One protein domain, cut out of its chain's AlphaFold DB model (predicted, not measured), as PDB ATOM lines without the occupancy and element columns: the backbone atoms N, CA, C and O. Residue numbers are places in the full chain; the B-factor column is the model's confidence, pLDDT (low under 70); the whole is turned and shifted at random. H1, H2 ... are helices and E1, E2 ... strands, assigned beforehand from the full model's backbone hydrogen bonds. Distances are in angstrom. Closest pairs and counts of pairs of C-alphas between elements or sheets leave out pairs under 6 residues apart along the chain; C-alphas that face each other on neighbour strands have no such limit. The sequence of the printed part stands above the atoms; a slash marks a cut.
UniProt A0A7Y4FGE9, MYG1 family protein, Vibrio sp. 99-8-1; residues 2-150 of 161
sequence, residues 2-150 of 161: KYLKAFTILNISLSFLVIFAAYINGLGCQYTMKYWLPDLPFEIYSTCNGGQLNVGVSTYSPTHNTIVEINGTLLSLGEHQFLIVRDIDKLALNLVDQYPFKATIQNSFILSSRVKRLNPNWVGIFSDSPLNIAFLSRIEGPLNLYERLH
ATOM      1  N   LYS A   2     -72.984   2.034  -4.165       78.00
ATOM      2  CA  LYS A   2     -73.115   0.898  -3.217       78.00
ATOM      3  C   LYS A   2     -72.437  -0.396  -3.703       78.00
ATOM      4  O   LYS A   2     -71.693  -1.007  -2.947       78.00
ATOM      5  N   TYR A   3     -72.620  -0.747  -4.976       80.75
ATOM      6  CA  TYR A   3     -72.026  -1.947  -5.580       80.75
ATOM      7  C   TYR A   3     -70.496  -1.903  -5.660       80.75
ATOM      8  O   TYR A   3     -69.846  -2.902  -5.380       80.75
ATOM      9  N   LEU A   4     -69.918  -0.732  -5.951       81.00
ATOM     10  CA  LEU A   4     -68.465  -0.560  -5.989       81.00
ATOM     11  C   LEU A   4     -67.851  -0.787  -4.601       81.00
ATOM     12  O   LEU A   4     -66.915  -1.561  -4.477       81.00
ATOM     13  N   LYS A   5     -68.436  -0.200  -3.543       80.62
ATOM     14  CA  LYS A   5     -67.979  -0.417  -2.156       80.62
ATOM     15  C   LYS A   5     -68.077  -1.885  -1.733       80.62
ATOM     16  O   LYS A   5     -67.138  -2.399  -1.135       80.62
ATOM     17  N   ALA A   6     -69.182  -2.558  -2.058       86.12
ATOM     18  CA  ALA A   6     -69.352  -3.982  -1.762       86.12
ATOM     19  C   ALA A   6     -68.299  -4.842  -2.484       86.12
ATOM     20  O   ALA A   6     -67.701  -5.722  -1.870       86.12
ATOM     21  N   PHE A   7     -68.014  -4.537  -3.752       86.12
ATOM     22  CA  PHE A   7     -66.992  -5.226  -4.536       86.12
ATOM     23  C   PHE A   7     -65.577  -5.010  -3.981       86.12
ATOM     24  O   PHE A   7     -64.790  -5.955  -3.906       86.12
ATOM     25  N   THR A   8     -65.243  -3.793  -3.539       86.56
ATOM     26  CA  THR A   8     -63.940  -3.509  -2.918       86.56
ATOM     27  C   THR A   8     -63.777  -4.250  -1.591       86.56
ATOM     28  O   THR A   8     -62.737  -4.861  -1.365       86.56
ATOM     29  N   ILE A   9     -64.810  -4.259  -0.739       88.31
ATOM     30  CA  ILE A   9     -64.787  -4.986   0.541       88.31
ATOM     31  C   ILE A   9     -64.613  -6.491   0.302       88.31
ATOM     32  O   ILE A   9     -63.790  -7.113   0.964       88.31
ATOM     33  N   LEU A  10     -65.326  -7.068  -0.672       88.50
ATOM     34  CA  LEU A  10     -65.198  -8.487  -1.008       88.50
ATOM     35  C   LEU A  10     -63.769  -8.846  -1.449       88.50
ATOM     36  O   LEU A  10     -63.223  -9.844  -0.990       88.50
ATOM     37  N   ASN A  11     -63.144  -8.017  -2.292       84.25
ATOM     38  CA  ASN A  11     -61.767  -8.237  -2.748       84.25
ATOM     39  C   ASN A  11     -60.743  -8.121  -1.615       84.25
ATOM     40  O   ASN A  11     -59.816  -8.927  -1.547       84.25
ATOM     41  N   ILE A  12     -60.914  -7.149  -0.714       87.75
ATOM     42  CA  ILE A  12     -60.047  -6.995   0.460       87.75
ATOM     43  C   ILE A  12     -60.184  -8.217   1.369       87.75
ATOM     44  O   ILE A  12     -59.175  -8.808   1.744       87.75
ATOM     45  N   SER A  13     -61.415  -8.636   1.672       85.62
ATOM     46  CA  SER A  13     -61.672  -9.817   2.498       85.62
ATOM     47  C   SER A  13     -61.097 -11.085   1.872       85.62
ATOM     48  O   SER A  13     -60.458 -11.862   2.572       85.62
ATOM     49  N   LEU A  14     -61.260 -11.280   0.560       82.38
ATOM     50  CA  LEU A  14     -60.712 -12.437  -0.146       82.38
ATOM     51  C   LEU A  14     -59.178 -12.435  -0.122       82.38
ATOM     52  O   LEU A  14     -58.570 -13.454   0.190       82.38
ATOM     53  N   SER A  15     -58.560 -11.281  -0.378       77.44
ATOM     54  CA  SER A  15     -57.102 -11.125  -0.327       77.44
ATOM     55  C   SER A  15     -56.565 -11.404   1.076       77.44
ATOM     56  O   SER A  15     -55.587 -12.129   1.230       77.44
ATOM     57  N   PHE A  16     -57.239 -10.892   2.109       83.25
ATOM     58  CA  PHE A  16     -56.881 -11.158   3.499       83.25
ATOM     59  C   PHE A  16     -57.008 -12.643   3.842       83.25
ATOM     60  O   PHE A  16     -56.114 -13.196   4.469       83.25
ATOM     61  N   LEU A  17     -58.074 -13.309   3.395       78.69
ATOM     62  CA  LEU A  17     -58.300 -14.732   3.652       78.69
ATOM     63  C   LEU A  17     -57.237 -15.599   2.964       78.69
ATOM     64  O   LEU A  17     -56.723 -16.527   3.579       78.69
ATOM     65  N   VAL A  18     -56.837 -15.249   1.738       67.75
ATOM     66  CA  VAL A  18     -55.734 -15.912   1.022       67.75
ATOM     67  C   VAL A  18     -54.402 -15.693   1.738       67.75
ATOM     68  O   VAL A  18     -53.677 -16.659   1.961       67.75
ATOM     69  N   ILE A  19     -54.088 -14.461   2.152       68.00
ATOM     70  CA  ILE A  19     -52.852 -14.148   2.890       68.00
ATOM     71  C   ILE A  19     -52.834 -14.858   4.244       68.00
ATOM     72  O   ILE A  19     -51.814 -15.412   4.633       68.00
ATOM     73  N   PHE A  20     -53.958 -14.885   4.956       70.75
ATOM     74  CA  PHE A  20     -54.079 -15.534   6.256       70.75
ATOM     75  C   PHE A  20     -54.001 -17.060   6.140       70.75
ATOM     76  O   PHE A  20     -53.307 -17.702   6.926       70.75
ATOM     77  N   ALA A  21     -54.633 -17.649   5.123       66.00
ATOM     78  CA  ALA A  21     -54.492 -19.067   4.812       66.00
ATOM     79  C   ALA A  21     -53.055 -19.407   4.393       66.00
ATOM     80  O   ALA A  21     -52.532 -20.437   4.811       66.00
ATOM     81  N   ALA A  22     -52.394 -18.545   3.619       60.75
ATOM     82  CA  ALA A  22     -50.987 -18.697   3.260       60.75
ATOM     83  C   ALA A  22     -50.069 -18.586   4.480       60.75
ATOM     84  O   ALA A  22     -49.155 -19.389   4.634       60.75
ATOM     85  N   TYR A  23     -50.358 -17.649   5.380       65.12
ATOM     86  CA  TYR A  23     -49.646 -17.462   6.636       65.12
ATOM     87  C   TYR A  23     -49.799 -18.688   7.544       65.12
ATOM     88  O   TYR A  23     -48.799 -19.242   7.974       65.12
ATOM     89  N   ILE A  24     -51.015 -19.195   7.761       66.69
ATOM     90  CA  ILE A  24     -51.252 -20.405   8.567       66.69
ATOM     91  C   ILE A  24     -50.614 -21.650   7.932       66.69
ATOM     92  O   ILE A  24     -49.999 -22.451   8.637       66.69
ATOM     93  N   ASN A  25     -50.726 -21.819   6.610       63.44
ATOM     94  CA  ASN A  25     -50.131 -22.963   5.914       63.44
ATOM     95  C   ASN A  25     -48.599 -22.898   5.883       63.44
ATOM     96  O   ASN A  25     -47.945 -23.933   6.022       63.44
ATOM     97  N   GLY A  26     -48.035 -21.697   5.731       58.91
ATOM     98  CA  GLY A  26     -46.597 -21.440   5.731       58.91
ATOM     99  C   GLY A  26     -45.988 -21.593   7.123       58.91
ATOM    100  O   GLY A  26     -45.039 -22.355   7.288       58.91
ATOM    101  N   LEU A  27     -46.574 -20.966   8.151       60.41
ATOM    102  CA  LEU A  27     -46.099 -21.012   9.544       60.41
ATOM    103  C   LEU A  27     -45.908 -22.435  10.094       60.41
ATOM    104  O   LEU A  27     -45.143 -22.647  11.032       60.41
ATOM    105  N   GLY A  28     -46.608 -23.411   9.518       65.00
ATOM    106  CA  GLY A  28     -46.530 -24.815   9.891       65.00
ATOM    107  C   GLY A  28     -45.367 -25.596   9.278       65.00
ATOM    108  O   GLY A  28     -45.334 -26.808   9.462       65.00
ATOM    109  N   CYS A  29     -44.432 -25.006   8.532       75.94
ATOM    110  CA  CYS A  29     -43.243 -25.752   8.109       75.94
ATOM    111  C   CYS A  29     -42.123 -25.639   9.156       75.94
ATOM    112  O   CYS A  29     -41.794 -24.549   9.620       75.94
ATOM    113  N   GLN A  30     -41.554 -26.781   9.546       82.81
ATOM    114  CA  GLN A  30     -40.331 -26.827  10.343       82.81
ATOM    115  C   GLN A  30     -39.557 -28.074   9.942       82.81
ATOM    116  O   GLN A  30     -39.809 -29.157  10.468       82.81
ATOM    117  N   TYR A  31     -38.666 -27.923   8.970       83.75
ATOM    118  CA  TYR A  31     -37.890 -29.045   8.470       83.75
ATOM    119  C   TYR A  31     -36.525 -28.632   7.943       83.75
ATOM    120  O   TYR A  31     -36.350 -27.523   7.434       83.75
ATOM    121  N   THR A  32     -35.612 -29.595   7.978       84.19
ATOM    122  CA  THR A  32     -34.399 -29.616   7.161       84.19
ATOM    123  C   THR A  32     -34.466 -30.823   6.237       84.19
ATOM    124  O   THR A  32     -34.855 -31.917   6.647       84.19
ATOM    125  N   MET A  33     -34.125 -30.617   4.971       83.06
ATOM    126  CA  MET A  33     -34.178 -31.629   3.926       83.06
ATOM    127  C   MET A  33     -32.855 -31.680   3.185       83.06
ATOM    128  O   MET A  33     -32.383 -30.658   2.689       83.06
ATOM    129  N   LYS A  34     -32.285 -32.883   3.098       83.81
ATOM    130  CA  LYS A  34     -31.139 -33.183   2.238       83.81
ATOM    131  C   LYS A  34     -31.616 -34.067   1.097       83.81
ATOM    132  O   LYS A  34     -32.055 -35.201   1.318       83.81
ATOM    133  N   TYR A  35     -31.530 -33.525  -0.110       79.62
ATOM    134  CA  TYR A  35     -31.969 -34.199  -1.320       79.62
ATOM    135  C   TYR A  35     -30.902 -35.201  -1.739       79.62
ATOM    136  O   TYR A  35     -29.709 -34.896  -1.781       79.62
ATOM    137  N   TRP A  36     -31.346 -36.407  -2.053       75.38
ATOM    138  CA  TRP A  36     -30.513 -37.467  -2.574       75.38
ATOM    139  C   TRP A  36     -30.693 -37.560  -4.085       75.38
ATOM    140  O   TRP A  36     -31.785 -37.832  -4.589       75.38
ATOM    141  N   LEU A  37     -29.593 -37.305  -4.787       74.94
ATOM    142  CA  LEU A  37     -29.471 -37.341  -6.237       74.94
ATOM    143  C   LEU A  37     -28.241 -38.180  -6.567       74.94
ATOM    144  O   LEU A  37     -27.125 -37.658  -6.494       74.94
ATOM    145  N   PRO A  38     -28.403 -39.479  -6.860       65.75
ATOM    146  CA  PRO A  38     -27.280 -40.263  -7.344       65.75
ATOM    147  C   PRO A  38     -26.738 -39.622  -8.632       65.75
ATOM    148  O   PRO A  38     -27.496 -39.075  -9.432       65.75
ATOM    149  N   ASP A  39     -25.416 -39.660  -8.795       70.81
ATOM    150  CA  ASP A  39     -24.707 -39.277 -10.025       70.81
ATOM    151  C   ASP A  39     -24.643 -37.772 -10.362       70.81
ATOM    152  O   ASP A  39     -24.251 -37.404 -11.472       70.81
ATOM    153  N   LEU A  40     -24.952 -36.881  -9.410       70.38
ATOM    154  CA  LEU A  40     -24.789 -35.431  -9.587       70.38
ATOM    155  C   LEU A  40     -23.626 -34.873  -8.745       70.38
ATOM    156  O   LEU A  40     -23.469 -35.247  -7.585       70.38
ATOM    157  N   PRO A  41     -22.816 -33.932  -9.279       70.81
ATOM    158  CA  PRO A  41     -21.676 -33.344  -8.564       70.81
ATOM    159  C   PRO A  41     -22.077 -32.244  -7.561       70.81
ATOM    160  O   PRO A  41     -21.236 -31.452  -7.124       70.81
ATOM    161  N   PHE A  42     -23.360 -32.157  -7.214       72.69
ATOM    162  CA  PHE A  42     -23.919 -31.131  -6.345       72.69
ATOM    163  C   PHE A  42     -24.866 -31.731  -5.311       72.69
ATOM    164  O   PHE A  42     -25.560 -32.714  -5.566       72.69
ATOM    165  N   GLU A  43     -24.909 -31.095  -4.149       77.88
ATOM    166  CA  GLU A  43     -25.886 -31.355  -3.107       77.88
ATOM    167  C   GLU A  43     -26.941 -30.252  -3.121       77.88
ATOM    168  O   GLU A  43     -26.642 -29.080  -3.350       77.88
ATOM    169  N   ILE A  44     -28.185 -30.640  -2.861       78.81
ATOM    170  CA  ILE A  44     -29.276 -29.699  -2.632       78.81
ATOM    171  C   ILE A  44     -29.718 -29.881  -1.187       78.81
ATOM    172  O   ILE A  44     -29.895 -31.011  -0.713       78.81
ATOM    173  N   TYR A  45     -29.907 -28.769  -0.491       83.44
ATOM    174  CA  TYR A  45     -30.509 -28.733   0.828       83.44
ATOM    175  C   TYR A  45     -31.640 -27.715   0.847       83.44
ATOM    176  O   TYR A  45     -31.623 -26.717   0.128       83.44
ATOM    177  N   SER A  46     -32.635 -27.951   1.692       84.06
ATOM    178  CA  SER A  46     -33.650 -26.943   1.969       84.06
ATOM    179  C   SER A  46     -34.026 -26.924   3.435       84.06
ATOM    180  O   SER A  46     -34.179 -27.978   4.053       84.06
ATOM    181  N   THR A  47     -34.226 -25.730   3.970       87.25
ATOM    182  CA  THR A  47     -34.750 -25.518   5.317       87.25
ATOM    183  C   THR A  47     -36.017 -24.691   5.237       87.25
ATOM    184  O   THR A  47     -36.104 -23.759   4.440       87.25
ATOM    185  N   CYS A  48     -37.010 -25.037   6.050       84.56
ATOM    186  CA  CYS A  48     -38.232 -24.258   6.163       84.56
ATOM    187  C   CYS A  48     -38.529 -23.982   7.626       84.56
ATOM    188  O   CYS A  48     -38.587 -24.917   8.427       84.56
ATOM    189  N   ASN A  49     -38.732 -22.713   7.959       85.38
ATOM    190  CA  ASN A  49     -39.137 -22.288   9.290       85.38
ATOM    191  C   ASN A  49     -40.152 -21.151   9.177       85.38
ATOM    192  O   ASN A  49     -39.885 -20.128   8.545       85.38
ATOM    193  N   GLY A  50     -41.336 -21.334   9.762       78.88
ATOM    194  CA  GLY A  50     -42.360 -20.288   9.788       78.88
ATOM    195  C   GLY A  50     -42.831 -19.853   8.391       78.88
ATOM    196  O   GLY A  50     -43.226 -18.708   8.199       78.88
ATOM    197  N   GLY A  51     -42.744 -20.741   7.399       78.19
ATOM    198  CA  GLY A  51     -43.135 -20.491   6.008       78.19
ATOM    199  C   GLY A  51     -42.051 -19.854   5.156       78.19
ATOM    200  O   GLY A  51     -42.226 -19.755   3.945       78.19
ATOM    201  N   GLN A  52     -40.930 -19.449   5.753       85.19
ATOM    202  CA  GLN A  52     -39.750 -19.033   5.007       85.19
ATOM    203  C   GLN A  52     -38.968 -20.281   4.605       85.19
ATOM    204  O   GLN A  52     -38.559 -21.056   5.470       85.19
ATOM    205  N   LEU A  53     -38.795 -20.466   3.300       84.62
ATOM    206  CA  LEU A  53     -38.005 -21.535   2.713       84.62
ATOM    207  C   LEU A  53     -36.690 -20.958   2.201       84.62
ATOM    208  O   LEU A  53     -36.686 -19.988   1.438       84.62
ATOM    209  N   ASN A  54     -35.600 -21.608   2.577       85.38
ATOM    210  CA  ASN A  54     -34.284 -21.410   1.998       85.38
ATOM    211  C   ASN A  54     -33.878 -22.707   1.295       85.38
ATOM    212  O   ASN A  54     -33.904 -23.774   1.912       85.38
ATOM    213  N   VAL A  55     -33.549 -22.624   0.009       82.62
ATOM    214  CA  VAL A  55     -33.025 -23.739  -0.783       82.62
ATOM    215  C   VAL A  55     -31.623 -23.376  -1.224       82.62
ATOM    216  O   VAL A  55     -31.443 -22.386  -1.929       82.62
ATOM    217  N   GLY A  56     -30.645 -24.189  -0.854       80.19
ATOM    218  CA  GLY A  56     -29.274 -24.033  -1.308       80.19
ATOM    219  C   GLY A  56     -28.844 -25.203  -2.173       80.19
ATOM    220  O   GLY A  56     -29.201 -26.357  -1.928       80.19
ATOM    221  N   VAL A  57     -28.059 -24.891  -3.196       78.38
ATOM    222  CA  VAL A  57     -27.354 -25.875  -4.012       78.38
ATOM    223  C   VAL A  57     -25.868 -25.607  -3.857       78.38
ATOM    224  O   VAL A  57     -25.428 -24.471  -4.034       78.38
ATOM    225  N   SER A  58     -25.089 -26.633  -3.549       77.31
ATOM    226  CA  SER A  58     -23.643 -26.530  -3.367       77.31
ATOM    227  C   SER A  58     -22.912 -27.656  -4.092       77.31
ATOM    228  O   SER A  58     -23.479 -28.704  -4.390       77.31
ATOM    229  N   THR A  59     -21.640 -27.449  -4.424       75.38
ATOM    230  CA  THR A  59     -20.798 -28.511  -5.002       75.38
ATOM    231  C   THR A  59     -20.442 -29.565  -3.953       75.38
ATOM    232  O   THR A  59     -20.103 -29.194  -2.832       75.38
ATOM    233  N   TYR A  60     -20.343 -30.837  -4.350       71.12
ATOM    234  CA  TYR A  60     -19.838 -31.934  -3.497       71.12
ATOM    235  C   TYR A  60     -18.329 -31.813  -3.158       71.12
ATOM    236  O   TYR A  60     -17.794 -32.529  -2.317       71.12
ATOM    237  N   SER A  61     -17.619 -30.921  -3.859       62.16
ATOM    238  CA  SER A  61     -16.169 -30.697  -3.772       62.16
ATOM    239  C   SER A  61     -15.707 -30.282  -2.361       62.16
ATOM    240  O   SER A  61     -16.458 -29.599  -1.664       62.16
ATOM    241  N   PRO A  62     -14.456 -30.590  -1.946       54.16
ATOM    242  CA  PRO A  62     -13.905 -30.234  -0.629       54.16
ATOM    243  C   PRO A  62     -14.061 -28.763  -0.211       54.16
ATOM    244  O   PRO A  62     -14.018 -28.473   0.980       54.16
ATOM    245  N   THR A  63     -14.264 -27.835  -1.148       58.66
ATOM    246  CA  THR A  63     -14.438 -26.405  -0.858       58.66
ATOM    247  C   THR A  63     -15.889 -25.965  -0.618       58.66
ATOM    248  O   THR A  63     -16.074 -24.827  -0.211       58.66
ATOM    249  N   HIS A  64     -16.898 -26.825  -0.843       63.62
ATOM    250  CA  HIS A  64     -18.335 -26.534  -0.662       63.62
ATOM    251  C   HIS A  64     -18.748 -25.133  -1.146       63.62
ATOM    252  O   HIS A  64     -19.144 -24.271  -0.363       63.62
ATOM    253  N   ASN A  65     -18.674 -24.896  -2.455       71.31
ATOM    254  CA  ASN A  65     -19.074 -23.605  -3.006       71.31
ATOM    255  C   ASN A  65     -20.596 -23.565  -3.198       71.31
ATOM    256  O   ASN A  65     -21.156 -24.452  -3.852       71.31
ATOM    257  N   THR A  66     -21.255 -22.529  -2.671       75.12
ATOM    258  CA  THR A  66     -22.672 -22.245  -2.941       75.12
ATOM    259  C   THR A  66     -22.847 -21.865  -4.409       75.12
ATOM    260  O   THR A  66     -22.238 -20.918  -4.902       75.12
ATOM    261  N   ILE A  67     -23.676 -22.629  -5.116       72.62
ATOM    262  CA  ILE A  67     -24.000 -22.441  -6.531       72.62
ATOM    263  C   ILE A  67     -25.155 -21.449  -6.679       72.62
ATOM    264  O   ILE A  67     -25.079 -20.494  -7.458       72.62
ATOM    265  N   VAL A  68     -26.232 -21.704  -5.936       75.31
ATOM    266  CA  VAL A  68     -27.431 -20.870  -5.886       75.31
ATOM    267  C   VAL A  68     -28.066 -20.987  -4.510       75.31
ATOM    268  O   VAL A  68     -28.097 -22.072  -3.923       75.31
ATOM    269  N   GLU A  69     -28.594 -19.873  -4.025       79.88
ATOM    270  CA  GLU A  69     -29.431 -19.823  -2.835       79.88
ATOM    271  C   GLU A  69     -30.750 -19.139  -3.195       79.88
ATOM    272  O   GLU A  69     -30.769 -18.043  -3.758       79.88
ATOM    273  N   ILE A  70     -31.860 -19.815  -2.923       81.75
ATOM    274  CA  ILE A  70     -33.208 -19.342  -3.213       81.75
ATOM    275  C   ILE A  70     -33.904 -19.117  -1.886       81.75
ATOM    276  O   ILE A  70     -34.094 -20.050  -1.106       81.75
ATOM    277  N   ASN A  71     -34.337 -17.883  -1.666       83.12
ATOM    278  CA  ASN A  71     -35.134 -17.508  -0.515       83.12
ATOM    279  C   ASN A  71     -36.557 -17.207  -0.969       83.12
ATOM    280  O   ASN A  71     -36.782 -16.447  -1.915       83.12
ATOM    281  N   GLY A  72     -37.541 -17.789  -0.293       82.94
ATOM    282  CA  GLY A  72     -38.933 -17.597  -0.665       82.94
ATOM    283  C   GLY A  72     -39.918 -17.960   0.429       82.94
ATOM    284  O   GLY A  72     -39.560 -18.374   1.528       82.94
ATOM    285  N   THR A  73     -41.195 -17.764   0.117       82.94
ATOM    286  CA  THR A  73     -42.301 -18.160   0.991       82.94
ATOM    287  C   THR A  73     -42.944 -19.432   0.461       82.94
ATOM    288  O   THR A  73     -43.379 -19.472  -0.692       82.94
ATOM    289  N   LEU A  74     -42.998 -20.461   1.306       79.50
ATOM    290  CA  LEU A  74     -43.657 -21.726   1.016       79.50
ATOM    291  C   LEU A  74     -45.153 -21.621   1.312       79.50
ATOM    292  O   LEU A  74     -45.570 -21.330   2.433       79.50
ATOM    293  N   LEU A  75     -45.957 -21.936   0.307       76.50
ATOM    294  CA  LEU A  75     -47.400 -22.071   0.380       76.50
ATOM    295  C   LEU A  75     -47.776 -23.516   0.051       76.50
ATOM    296  O   LEU A  75     -47.289 -24.082  -0.920       76.50
ATOM    297  N   SER A  76     -48.648 -24.128   0.848       74.19
ATOM    298  CA  SER A  76     -49.175 -25.469   0.568       74.19
ATOM    299  C   SER A  76     -50.669 -25.394   0.280       74.19
ATOM    300  O   SER A  76     -51.417 -24.811   1.063       74.19
ATOM    301  N   LEU A  77     -51.090 -25.980  -0.842       73.94
ATOM    302  CA  LEU A  77     -52.488 -26.094  -1.259       73.94
ATOM    303  C   LEU A  77     -52.756 -27.558  -1.635       73.94
ATOM    304  O   LEU A  77     -52.419 -28.004  -2.732       73.94
ATOM    305  N   GLY A  78     -53.332 -28.322  -0.705       74.88
ATOM    306  CA  GLY A  78     -53.478 -29.773  -0.856       74.88
ATOM    307  C   GLY A  78     -52.116 -30.472  -0.926       74.88
ATOM    308  O   GLY A  78     -51.252 -30.222  -0.089       74.88
ATOM    309  N   GLU A  79     -51.917 -31.322  -1.937       71.81
ATOM    310  CA  GLU A  79     -50.650 -32.039  -2.185       71.81
ATOM    311  C   GLU A  79     -49.580 -31.186  -2.893       71.81
ATOM    312  O   GLU A  79     -48.449 -31.638  -3.098       71.81
ATOM    313  N   HIS A  80     -49.928 -29.956  -3.285       75.94
ATOM    314  CA  HIS A  80     -49.034 -29.064  -4.010       75.94
ATOM    315  C   HIS A  80     -48.352 -28.078  -3.064       75.94
ATOM    316  O   HIS A  80     -48.985 -27.433  -2.222       75.94
ATOM    317  N   GLN A  81     -47.047 -27.929  -3.254       75.75
ATOM    318  CA  GLN A  81     -46.226 -26.907  -2.631       75.75
ATOM    319  C   GLN A  81     -45.831 -25.870  -3.677       75.75
ATOM    320  O   GLN A  81     -45.355 -26.213  -4.758       75.75
ATOM    321  N   PHE A  82     -46.032 -24.606  -3.332       77.19
ATOM    322  CA  PHE A  82     -45.688 -23.441  -4.128       77.19
ATOM    323  C   PHE A  82     -44.637 -22.637  -3.376       77.19
ATOM    324  O   PHE A  82     -44.842 -22.262  -2.223       77.19
ATOM    325  N   LEU A  83     -43.525 -22.349  -4.032       76.69
ATOM    326  CA  LEU A  83     -42.518 -21.426  -3.546       76.69
ATOM    327  C   LEU A  83     -42.669 -20.108  -4.295       76.69
ATOM    328  O   LEU A  83     -42.437 -20.047  -5.501       76.69
ATOM    329  N   ILE A  84     -43.032 -19.057  -3.566       80.06
ATOM    330  CA  ILE A  84     -42.979 -17.685  -4.070       80.06
ATOM    331  C   ILE A  84     -41.566 -17.179  -3.806       80.06
ATOM    332  O   ILE A  84     -41.191 -16.932  -2.656       80.06
ATOM    333  N   VAL A  85     -40.770 -17.079  -4.867       78.31
ATOM    334  CA  VAL A  85     -39.363 -16.691  -4.789       78.31
ATOM    335  C   VAL A  85     -39.274 -15.198  -4.492       78.31
ATOM    336  O   VAL A  85     -39.848 -14.380  -5.210       78.31
ATOM    337  N   ARG A  86     -38.567 -14.846  -3.418       77.81
ATOM    338  CA  ARG A  86     -38.277 -13.455  -3.053       77.81
ATOM    339  C   ARG A  86     -36.967 -13.009  -3.672       77.81
ATOM    340  O   ARG A  86     -36.942 -12.015  -4.381       77.81
ATOM    341  N   ASP A  87     -35.923 -13.790  -3.424       73.12
ATOM    342  CA  ASP A  87     -34.560 -13.471  -3.815       73.12
ATOM    343  C   ASP A  87     -33.839 -14.738  -4.272       73.12
ATOM    344  O   ASP A  87     -34.083 -15.839  -3.767       73.12
ATOM    345  N   ILE A  88     -32.941 -14.567  -5.240       69.19
ATOM    346  CA  ILE A  88     -32.053 -15.619  -5.729       69.19
ATOM    347  C   ILE A  88     -30.644 -15.041  -5.705       69.19
ATOM    348  O   ILE A  88     -30.354 -14.118  -6.473       69.19
ATOM    349  N   ASP A  89     -29.768 -15.605  -4.880       71.94
ATOM    350  CA  ASP A  89     -28.337 -15.364  -5.009       71.94
ATOM    351  C   ASP A  89     -27.793 -16.236  -6.146       71.94
ATOM    352  O   ASP A  89     -27.908 -17.464  -6.133       71.94
ATOM    353  N   LYS A  90     -27.249 -15.579  -7.174       64.75
ATOM    354  CA  LYS A  90     -26.843 -16.187  -8.447       64.75
ATOM    355  C   LYS A  90     -25.326 -16.273  -8.612       64.75
ATOM    356  O   LYS A  90     -24.886 -16.488  -9.745       64.75
ATOM    357  N   LEU A  91     -24.546 -16.114  -7.537       63.47
ATOM    358  CA  LEU A  91     -23.075 -16.050  -7.555       63.47
ATOM    359  C   LEU A  91     -22.401 -17.087  -8.475       63.47
ATOM    360  O   LEU A  91     -21.423 -16.754  -9.142       63.47
ATOM    361  N   ALA A  92     -22.953 -18.299  -8.594       59.41
ATOM    362  CA  ALA A  92     -22.412 -19.362  -9.439       59.41
ATOM    363  C   ALA A  92     -23.435 -20.002 -10.405       59.41
ATOM    364  O   ALA A  92     -23.151 -21.033 -11.015       59.41
ATOM    365  N   LEU A  93     -24.589 -19.367 -10.656       59.88
ATOM    366  CA  LEU A  93     -25.623 -19.903 -11.562       59.88
ATOM    367  C   LEU A  93     -25.121 -20.071 -13.014       59.88
ATOM    368  O   LEU A  93     -25.655 -20.871 -13.780       59.88
ATOM    369  N   ASN A  94     -24.083 -19.327 -13.409       58.69
ATOM    370  CA  ASN A  94     -23.443 -19.457 -14.721       58.69
ATOM    371  C   ASN A  94     -22.473 -20.643 -14.838       58.69
ATOM    372  O   ASN A  94     -22.055 -20.933 -15.951       58.69
ATOM    373  N   LEU A  95     -22.138 -21.318 -13.733       56.12
ATOM    374  CA  LEU A  95     -21.271 -22.503 -13.720       56.12
ATOM    375  C   LEU A  95     -22.050 -23.812 -13.929       56.12
ATOM    376  O   LEU A  95     -21.448 -24.878 -14.020       56.12
ATOM    377  N   VAL A  96     -23.385 -23.748 -13.986       54.12
ATOM    378  CA  VAL A  96     -24.259 -24.910 -14.174       54.12
ATOM    379  C   VAL A  96     -24.805 -24.916 -15.602       54.12
ATOM    380  O   VAL A  96     -25.697 -24.136 -15.936       54.12
ATOM    381  N   ASP A  97     -24.320 -25.843 -16.429       53.62
ATOM    382  CA  ASP A  97     -24.751 -26.033 -17.828       53.62
ATOM    383  C   ASP A  97     -26.073 -26.821 -17.975       53.62
ATOM    384  O   ASP A  97     -26.385 -27.378 -19.028       53.62
ATOM    385  N   GLN A  98     -26.906 -26.876 -16.931       56.34
ATOM    386  CA  GLN A  98     -28.188 -27.587 -16.982       56.34
ATOM    387  C   GLN A  98     -29.305 -26.665 -17.485       56.34
ATOM    388  O   GLN A  98     -29.968 -25.946 -16.729       56.34
ATOM    389  N   TYR A  99     -29.505 -26.701 -18.803       48.41
ATOM    390  CA  TYR A  99     -30.327 -25.747 -19.548       48.41
ATOM    391  C   TYR A  99     -31.830 -25.693 -19.206       48.41
ATOM    392  O   TYR A  99     -32.400 -24.614 -19.375       48.41
ATOM    393  N   PRO A 100     -32.511 -26.722 -18.653       54.47
ATOM    394  CA  PRO A 100     -33.870 -26.483 -18.179       54.47
ATOM    395  C   PRO A 100     -33.882 -25.768 -16.812       54.47
ATOM    396  O   PRO A 100     -34.734 -24.907 -16.580       54.47
ATOM    397  N   PHE A 101     -32.946 -26.076 -15.902       58.25
ATOM    398  CA  PHE A 101     -32.930 -25.551 -14.524       58.25
ATOM    399  C   PHE A 101     -32.665 -24.044 -14.502       58.25
ATOM    400  O   PHE A 101     -33.413 -23.272 -13.896       58.25
ATOM    401  N   LYS A 102     -31.646 -23.619 -15.255       61.81
ATOM    402  CA  LYS A 102     -31.260 -22.211 -15.380       61.81
ATOM    403  C   LYS A 102     -32.383 -21.355 -15.969       61.81
ATOM    404  O   LYS A 102     -32.725 -20.327 -15.390       61.81
ATOM    405  N   ALA A 103     -32.987 -21.793 -17.076       61.12
ATOM    406  CA  ALA A 103     -34.075 -21.067 -17.730       61.12
ATOM    407  C   ALA A 103     -35.324 -20.961 -16.836       61.12
ATOM    408  O   ALA A 103     -35.976 -19.918 -16.813       61.12
ATOM    409  N   THR A 104     -35.635 -22.005 -16.065       64.31
ATOM    410  CA  THR A 104     -36.791 -22.012 -15.154       64.31
ATOM    411  C   THR A 104     -36.595 -21.036 -13.996       64.31
ATOM    412  O   THR A 104     -37.453 -20.185 -13.773       64.31
ATOM    413  N   ILE A 105     -35.444 -21.090 -13.314       65.31
ATOM    414  CA  ILE A 105     -35.116 -20.184 -12.198       65.31
ATOM    415  C   ILE A 105     -35.019 -18.723 -12.654       65.31
ATOM    416  O   ILE A 105     -35.342 -17.812 -11.896       65.31
ATOM    417  N   GLN A 106     -34.569 -18.470 -13.884       65.50
ATOM    418  CA  GLN A 106     -34.480 -17.108 -14.410       65.50
ATOM    419  C   GLN A 106     -35.841 -16.513 -14.784       65.50
ATOM    420  O   GLN A 106     -36.011 -15.304 -14.645       65.50
ATOM    421  N   ASN A 107     -36.788 -17.338 -15.241       64.56
ATOM    422  CA  ASN A 107     -38.043 -16.861 -15.827       64.56
ATOM    423  C   ASN A 107     -39.278 -17.082 -14.941       64.56
ATOM    424  O   ASN A 107     -40.361 -16.622 -15.298       64.56
ATOM    425  N   SER A 108     -39.142 -17.766 -13.801       66.38
ATOM    426  CA  SER A 108     -40.267 -18.083 -12.914       66.38
ATOM    427  C   SER A 108     -40.061 -17.499 -11.520       66.38
ATOM    428  O   SER A 108     -39.089 -17.809 -10.840       66.38
ATOM    429  N   PHE A 109     -41.013 -16.682 -11.073       71.19
ATOM    430  CA  PHE A 109     -41.084 -16.181  -9.693       71.19
ATOM    431  C   PHE A 109     -41.893 -17.115  -8.770       71.19
ATOM    432  O   PHE A 109     -41.905 -16.937  -7.552       71.19
ATOM    433  N   ILE A 110     -42.566 -18.116  -9.347       72.19
ATOM    434  CA  ILE A 110     -43.276 -19.180  -8.638       72.19
ATOM    435  C   ILE A 110     -42.717 -20.519  -9.107       72.19
ATOM    436  O   ILE A 110     -42.692 -20.792 -10.306       72.19
ATOM    437  N   LEU A 111     -42.305 -21.355  -8.160       74.75
ATOM    438  CA  LEU A 111     -41.955 -22.754  -8.402       74.75
ATOM    439  C   LEU A 111     -43.006 -23.642  -7.740       74.75
ATOM    440  O   LEU A 111     -43.448 -23.344  -6.632       74.75
ATOM    441  N   SER A 112     -43.409 -24.726  -8.401       74.06
ATOM    442  CA  SER A 112     -44.399 -25.659  -7.858       74.06
ATOM    443  C   SER A 112     -43.955 -27.110  -7.966       74.06
ATOM    444  O   SER A 112     -43.339 -27.524  -8.952       74.06
ATOM    445  N   SER A 113     -44.319 -27.895  -6.958       74.50
ATOM    446  CA  SER A 113     -44.058 -29.332  -6.909       74.50
ATOM    447  C   SER A 113     -45.135 -30.068  -6.128       74.50
ATOM    448  O   SER A 113     -45.721 -29.512  -5.196       74.50
ATOM    449  N   ARG A 114     -45.314 -31.349  -6.437       76.75
ATOM    450  CA  ARG A 114     -46.090 -32.284  -5.629       76.75
ATOM    451  C   ARG A 114     -45.177 -33.033  -4.666       76.75
ATOM    452  O   ARG A 114     -44.143 -33.565  -5.070       76.75
ATOM    453  N   VAL A 115     -45.583 -33.110  -3.401       73.56
ATOM    454  CA  VAL A 115     -44.844 -33.845  -2.365       73.56
ATOM    455  C   VAL A 115     -45.607 -35.102  -1.978       73.56
ATOM    456  O   VAL A 115     -46.798 -35.049  -1.681       73.56
ATOM    457  N   LYS A 116     -44.917 -36.246  -1.970       77.38
ATOM    458  CA  LYS A 116     -45.461 -37.531  -1.522       77.38
ATOM    459  C   LYS A 116     -44.612 -38.103  -0.395       77.38
ATOM    460  O   LYS A 116     -43.434 -38.411  -0.586       77.38
ATOM    461  N   ARG A 117     -45.226 -38.312   0.770       75.69
ATOM    462  CA  ARG A 117     -44.590 -38.979   1.908       75.69
ATOM    463  C   ARG A 117     -44.580 -40.487   1.721       75.69
ATOM    464  O   ARG A 117     -45.621 -41.094   1.494       75.69
ATOM    465  N   LEU A 118     -43.386 -41.070   1.795       74.62
ATOM    466  CA  LEU A 118     -43.181 -42.513   1.668       74.62
ATOM    467  C   LEU A 118     -43.130 -43.173   3.048       74.62
ATOM    468  O   LEU A 118     -43.671 -44.258   3.236       74.62
ATOM    469  N   ASN A 119     -42.487 -42.504   4.008       77.75
ATOM    470  CA  ASN A 119     -42.431 -42.896   5.414       77.75
ATOM    471  C   ASN A 119     -42.121 -41.656   6.295       77.75
ATOM    472  O   ASN A 119     -41.996 -40.541   5.769       77.75
ATOM    473  N   PRO A 120     -42.000 -41.791   7.629       72.88
ATOM    474  CA  PRO A 120     -41.723 -40.654   8.511       72.88
ATOM    475  C   PRO A 120     -40.430 -39.886   8.188       72.88
ATOM    476  O   PRO A 120     -40.375 -38.675   8.395       72.88
ATOM    477  N   ASN A 121     -39.428 -40.556   7.619       75.44
ATOM    478  CA  ASN A 121     -38.106 -39.990   7.357       75.44
ATOM    479  C   ASN A 121     -37.897 -39.557   5.902       75.44
ATOM    480  O   ASN A 121     -36.955 -38.818   5.639       75.44
ATOM    481  N   TRP A 122     -38.732 -40.012   4.963       78.25
ATOM    482  CA  TRP A 122     -38.488 -39.873   3.527       78.25
ATOM    483  C   TRP A 122     -39.705 -39.362   2.751       78.25
ATOM    484  O   TRP A 122     -40.824 -39.871   2.894       78.25
ATOM    485  N   VAL A 123     -39.453 -38.408   1.850       76.44
ATOM    486  CA  VAL A 123     -40.420 -37.910   0.858       76.44
ATOM    487  C   VAL A 123     -39.849 -37.933  -0.549       76.44
ATOM    488  O   VAL A 123     -38.655 -37.713  -0.752       76.44
ATOM    489  N   GLY A 124     -40.736 -38.152  -1.515       74.44
ATOM    490  CA  GLY A 124     -40.499 -37.857  -2.921       74.44
ATOM    491  C   GLY A 124     -41.084 -36.492  -3.284       74.44
ATOM    492  O   GLY A 124     -42.241 -36.216  -2.964       74.44
ATOM    493  N   ILE A 125     -40.299 -35.654  -3.958       71.81
ATOM    494  CA  ILE A 125     -40.746 -34.384  -4.539       71.81
ATOM    495  C   ILE A 125     -40.716 -34.540  -6.052       71.81
ATOM    496  O   ILE A 125     -39.665 -34.841  -6.609       71.81
ATOM    497  N   PHE A 126     -41.854 -34.317  -6.702       68.62
ATOM    498  CA  PHE A 126     -42.009 -34.376  -8.152       68.62
ATOM    499  C   PHE A 126     -42.394 -32.980  -8.634       68.62
ATOM    500  O   PHE A 126     -43.422 -32.444  -8.219       68.62
ATOM    501  N   SER A 127     -41.567 -32.344  -9.460       67.31
ATOM    502  CA  SER A 127     -41.976 -31.084 -10.086       67.31
ATOM    503  C   SER A 127     -42.996 -31.367 -11.193       67.31
ATOM    504  O   SER A 127     -42.810 -32.269 -12.005       67.31
ATOM    505  N   ASP A 128     -44.104 -30.619 -11.179       59.94
ATOM    506  CA  ASP A 128     -45.246 -30.848 -12.074       59.94
ATOM    507  C   ASP A 128     -45.008 -30.312 -13.508       59.94
ATOM    508  O   ASP A 128     -45.818 -30.603 -14.384       59.94
ATOM    509  N   SER A 129     -43.945 -29.519 -13.749       53.75
ATOM    510  CA  SER A 129     -43.450 -28.975 -15.041       53.75
ATOM    511  C   SER A 129     -42.549 -27.744 -14.769       53.75
ATOM    512  O   SER A 129     -42.769 -27.072 -13.758       53.75
ATOM    513  N   PRO A 130     -41.573 -27.369 -15.631       38.81
ATOM    514  CA  PRO A 130     -41.093 -28.051 -16.842       38.81
ATOM    515  C   PRO A 130     -39.882 -28.968 -16.609       38.81
ATOM    516  O   PRO A 130     -39.405 -29.609 -17.544       38.81
ATOM    517  N   LEU A 131     -39.372 -29.059 -15.383       43.28
ATOM    518  CA  LEU A 131     -38.384 -30.064 -15.021       43.28
ATOM    519  C   LEU A 131     -39.093 -31.193 -14.303       43.28
ATOM    520  O   LEU A 131     -39.398 -31.047 -13.133       43.28
ATOM    521  N   ASN A 132     -39.289 -32.338 -14.946       44.38
ATOM    522  CA  ASN A 132     -39.646 -33.565 -14.235       44.38
ATOM    523  C   ASN A 132     -38.445 -34.047 -13.402       44.38
ATOM    524  O   ASN A 132     -37.888 -35.107 -13.680       44.38
ATOM    525  N   ILE A 133     -37.989 -33.266 -12.419       53.56
ATOM    526  CA  ILE A 133     -37.057 -33.788 -11.432       53.56
ATOM    527  C   ILE A 133     -37.877 -34.386 -10.301       53.56
ATOM    528  O   ILE A 133     -38.634 -33.702  -9.609       53.56
ATOM    529  N   ALA A 134     -37.724 -35.698 -10.171       62.22
ATOM    530  CA  ALA A 134     -38.096 -36.437  -8.990       62.22
ATOM    531  C   ALA A 134     -36.877 -36.470  -8.071       62.22
ATOM    532  O   ALA A 134     -35.832 -37.001  -8.446       62.22
ATOM    533  N   PHE A 135     -37.003 -35.909  -6.876       72.44
ATOM    534  CA  PHE A 135     -35.982 -36.028  -5.846       72.44
ATOM    535  C   PHE A 135     -36.508 -36.866  -4.697       72.44
ATOM    536  O   PHE A 135     -37.663 -36.721  -4.293       72.44
ATOM    537  N   LEU A 136     -35.639 -37.689  -4.123       76.25
ATOM    538  CA  LEU A 136     -35.889 -38.328  -2.843       76.25
ATOM    539  C   LEU A 136     -35.149 -37.532  -1.769       76.25
ATOM    540  O   LEU A 136     -33.974 -37.231  -1.936       76.25
ATOM    541  N   SER A 137     -35.802 -37.188  -0.667       78.62
ATOM    542  CA  SER A 137     -35.159 -36.435   0.408       78.62
ATOM    543  C   SER A 137     -35.454 -37.051   1.757       78.62
ATOM    544  O   SER A 137     -36.592 -37.437   2.045       78.62
ATOM    545  N   ARG A 138     -34.425 -37.070   2.605       81.94
ATOM    546  CA  ARG A 138     -34.592 -37.332   4.030       81.94
ATOM    547  C   ARG A 138     -35.035 -36.044   4.713       81.94
ATOM    548  O   ARG A 138     -34.526 -34.977   4.368       81.94
ATOM    549  N   ILE A 139     -35.983 -36.140   5.637       80.56
ATOM    550  CA  ILE A 139     -36.526 -34.994   6.365       80.56
ATOM    551  C   ILE A 139     -36.196 -35.120   7.840       80.56
ATOM    552  O   ILE A 139     -36.431 -36.155   8.461       80.56
ATOM    553  N   GLU A 140     -35.735 -34.017   8.403       80.44
ATOM    554  CA  GLU A 140     -35.612 -33.813   9.835       80.44
ATOM    555  C   GLU A 140     -36.716 -32.848  10.269       80.44
ATOM    556  O   GLU A 140     -36.599 -31.633  10.110       80.44
ATOM    557  N   GLY A 141     -37.830 -33.409  10.752       77.50
ATOM    558  CA  GLY A 141     -39.002 -32.663  11.213       77.50
ATOM    559  C   GLY A 141     -40.244 -32.801  10.322       77.50
ATOM    560  O   GLY A 141     -40.270 -33.559   9.351       77.50
ATOM    561  N   PRO A 142     -41.340 -32.116  10.678       73.50
ATOM    562  CA  PRO A 142     -42.561 -32.139   9.887       73.50
ATOM    563  C   PRO A 142     -42.557 -31.140   8.728       73.50
ATOM    564  O   PRO A 142     -42.328 -29.940   8.908       73.50
ATOM    565  N   LEU A 143     -42.962 -31.610   7.548       71.50
ATOM    566  CA  LEU A 143     -43.386 -30.704   6.481       71.50
ATOM    567  C   LEU A 143     -44.783 -30.170   6.807       71.50
ATOM    568  O   LEU A 143     -45.552 -30.925   7.385       71.50
ATOM    569  N   ASN A 144     -45.028 -28.898   6.458       72.00
ATOM    570  CA  ASN A 144     -46.267 -28.086   6.462       72.00
ATOM    571  C   ASN A 144     -47.460 -28.472   7.388       72.00
ATOM    572  O   ASN A 144     -47.469 -29.438   8.141       72.00
ATOM    573  N   LEU A 145     -48.524 -27.664   7.404       66.81
ATOM    574  CA  LEU A 145     -49.682 -27.967   8.260       66.81
ATOM    575  C   LEU A 145     -50.491 -29.180   7.763       66.81
ATOM    576  O   LEU A 145     -50.941 -29.988   8.574       66.81
ATOM    577  N   TYR A 146     -50.662 -29.331   6.448       70.00
ATOM    578  CA  TYR A 146     -51.440 -30.424   5.861       70.00
ATOM    579  C   TYR A 146     -50.848 -31.795   6.210       70.00
ATOM    580  O   TYR A 146     -51.564 -32.656   6.718       70.00
ATOM    581  N   GLU A 147     -49.539 -31.970   6.035       68.19
ATOM    582  CA  GLU A 147     -48.827 -33.195   6.405       68.19
ATOM    583  C   GLU A 147     -48.778 -33.417   7.919       68.19
ATOM    584  O   GLU A 147     -48.783 -34.560   8.369       68.19
ATOM    585  N   ARG A 148     -48.767 -32.357   8.737       68.62
ATOM    586  CA  ARG A 148     -48.924 -32.503  10.195       68.62
ATOM    587  C   ARG A 148     -50.289 -33.077  10.565       68.62
ATOM    588  O   ARG A 148     -50.347 -33.906  11.465       68.62
ATOM    589  N   LEU A 149     -51.350 -32.642   9.889       66.31
ATOM    590  CA  LEU A 149     -52.727 -33.069  10.163       66.31
ATOM    591  C   LEU A 149     -53.061 -34.441   9.565       66.31
ATOM    592  O   LEU A 149     -53.850 -35.177  10.146       66.31
ATOM    593  N   HIS A 150     -52.450 -34.788   8.432       67.00
ATOM    594  CA  HIS A 150     -52.683 -36.044   7.708       67.00
ATOM    595  C   HIS A 150     -51.522 -37.028   7.862       67.00
ATOM    596  O   HIS A 150     -51.389 -37.971   7.080       67.00
TER     597      HIS A 150
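AT A GLANCE: This is residues 2 to 150 of the 161 residues of the protein "MYG1 family protein" of Vibrio sp. 99-8-1 (UniProt A0A7Y4FGE9). A closed barrel of eight antiparallel strands, E1 to E8, forms the body, and the long helix H1 reaches away from it as an arm, its residues 2 to 18 sticking out free. Two short helices, H2 and H3, sit outside the barrel, H3 beside the barrel end of H1. The printed part has 149 residues, in the order H1 E1 E2 E3 E4 E5 H2 E6 E7 E8 H3, and its class is mixed, helices and strands. It is only just compact, close to loose, with a radius of gyration of the C-alphas of 17.4 A, and it spans 65 by 35 by 24 A, the arm making the length.

HOW THE PARTS SIT: H1, residues 2 to 27, is on the barrel and outside it, and runs across E4, residues 66 to 77, at 70 degrees on the local plane; their closest C-alphas, of Gly 26 and Leu 75, are 5.4 A apart. Two meanders, each strand the antiparallel neighbour of the one before, make the ring: E1, residues 30 to 36, E2, 42 to 49, E3, 52 to 59, E4, and E5, 80 to 89; then E6, 110 to 117, E7, 122 to 127, and E8, 134 to 140. Within hydrogen-bond range are N 33 and O 46 at 2.8 A for E1 and E2, N 43 and O 58 at 2.8 A for E2 and E3, N 55 and O 70 at 2.9 A for E3 and E4, and N 75 and O 82 at 2.8 A for E4 and E5. E4 bends by 57 degrees at residue 73 and E5 by 70 degrees at residue 86. E5 and E6, the last strand of the one meander and the first of the other, are antiparallel neighbours, with N 83 and O 111 within hydrogen-bond range at 2.8 A. N 116 and O 124 of E6 and E7, and N 125 and O 135 of E7 and E8, are each 2.9 A apart. E8 and E1 close the barrel, with N 36 and O 136 at 2.8 A. H2, residues 99 to 107, is on the barrel, outside it and over none of its strands. H3, residues 145 to 149, touches residues 24 to 27 of H1 alone; the closest C-alphas, of Asn 25 and Leu 145, are 5.5 A apart. Every O i to N i+4 pair is within hydrogen-bond range in H1 and H3, and 4 of 5 are in H2.

IN THESE COORDINATES: H1 begins at C-alpha 2, (-73.115, 0.898, -3.217), and is 37.1 A long. E1 measures 19.4 A, E2 23.5 A, E3 23.4 A, E4 30.1 A and E5 24.8 A. H2 measures 12.3 A, E6 22.5 A, E7 16.6 A and E8 19.2 A. H3, 6.2 A long, ends at C-alpha 149, (-52.727, -33.069, 10.163).

THE WHOLE: The C-alphas of Lys 2 and Pro 62, the two farthest apart, are 66.9 A apart. The printed part has no cut, and no link is long. The mean pLDDT of the printed part is 72.5, and 49 residues are under 70, among them 90 to 108 and 126 to 134.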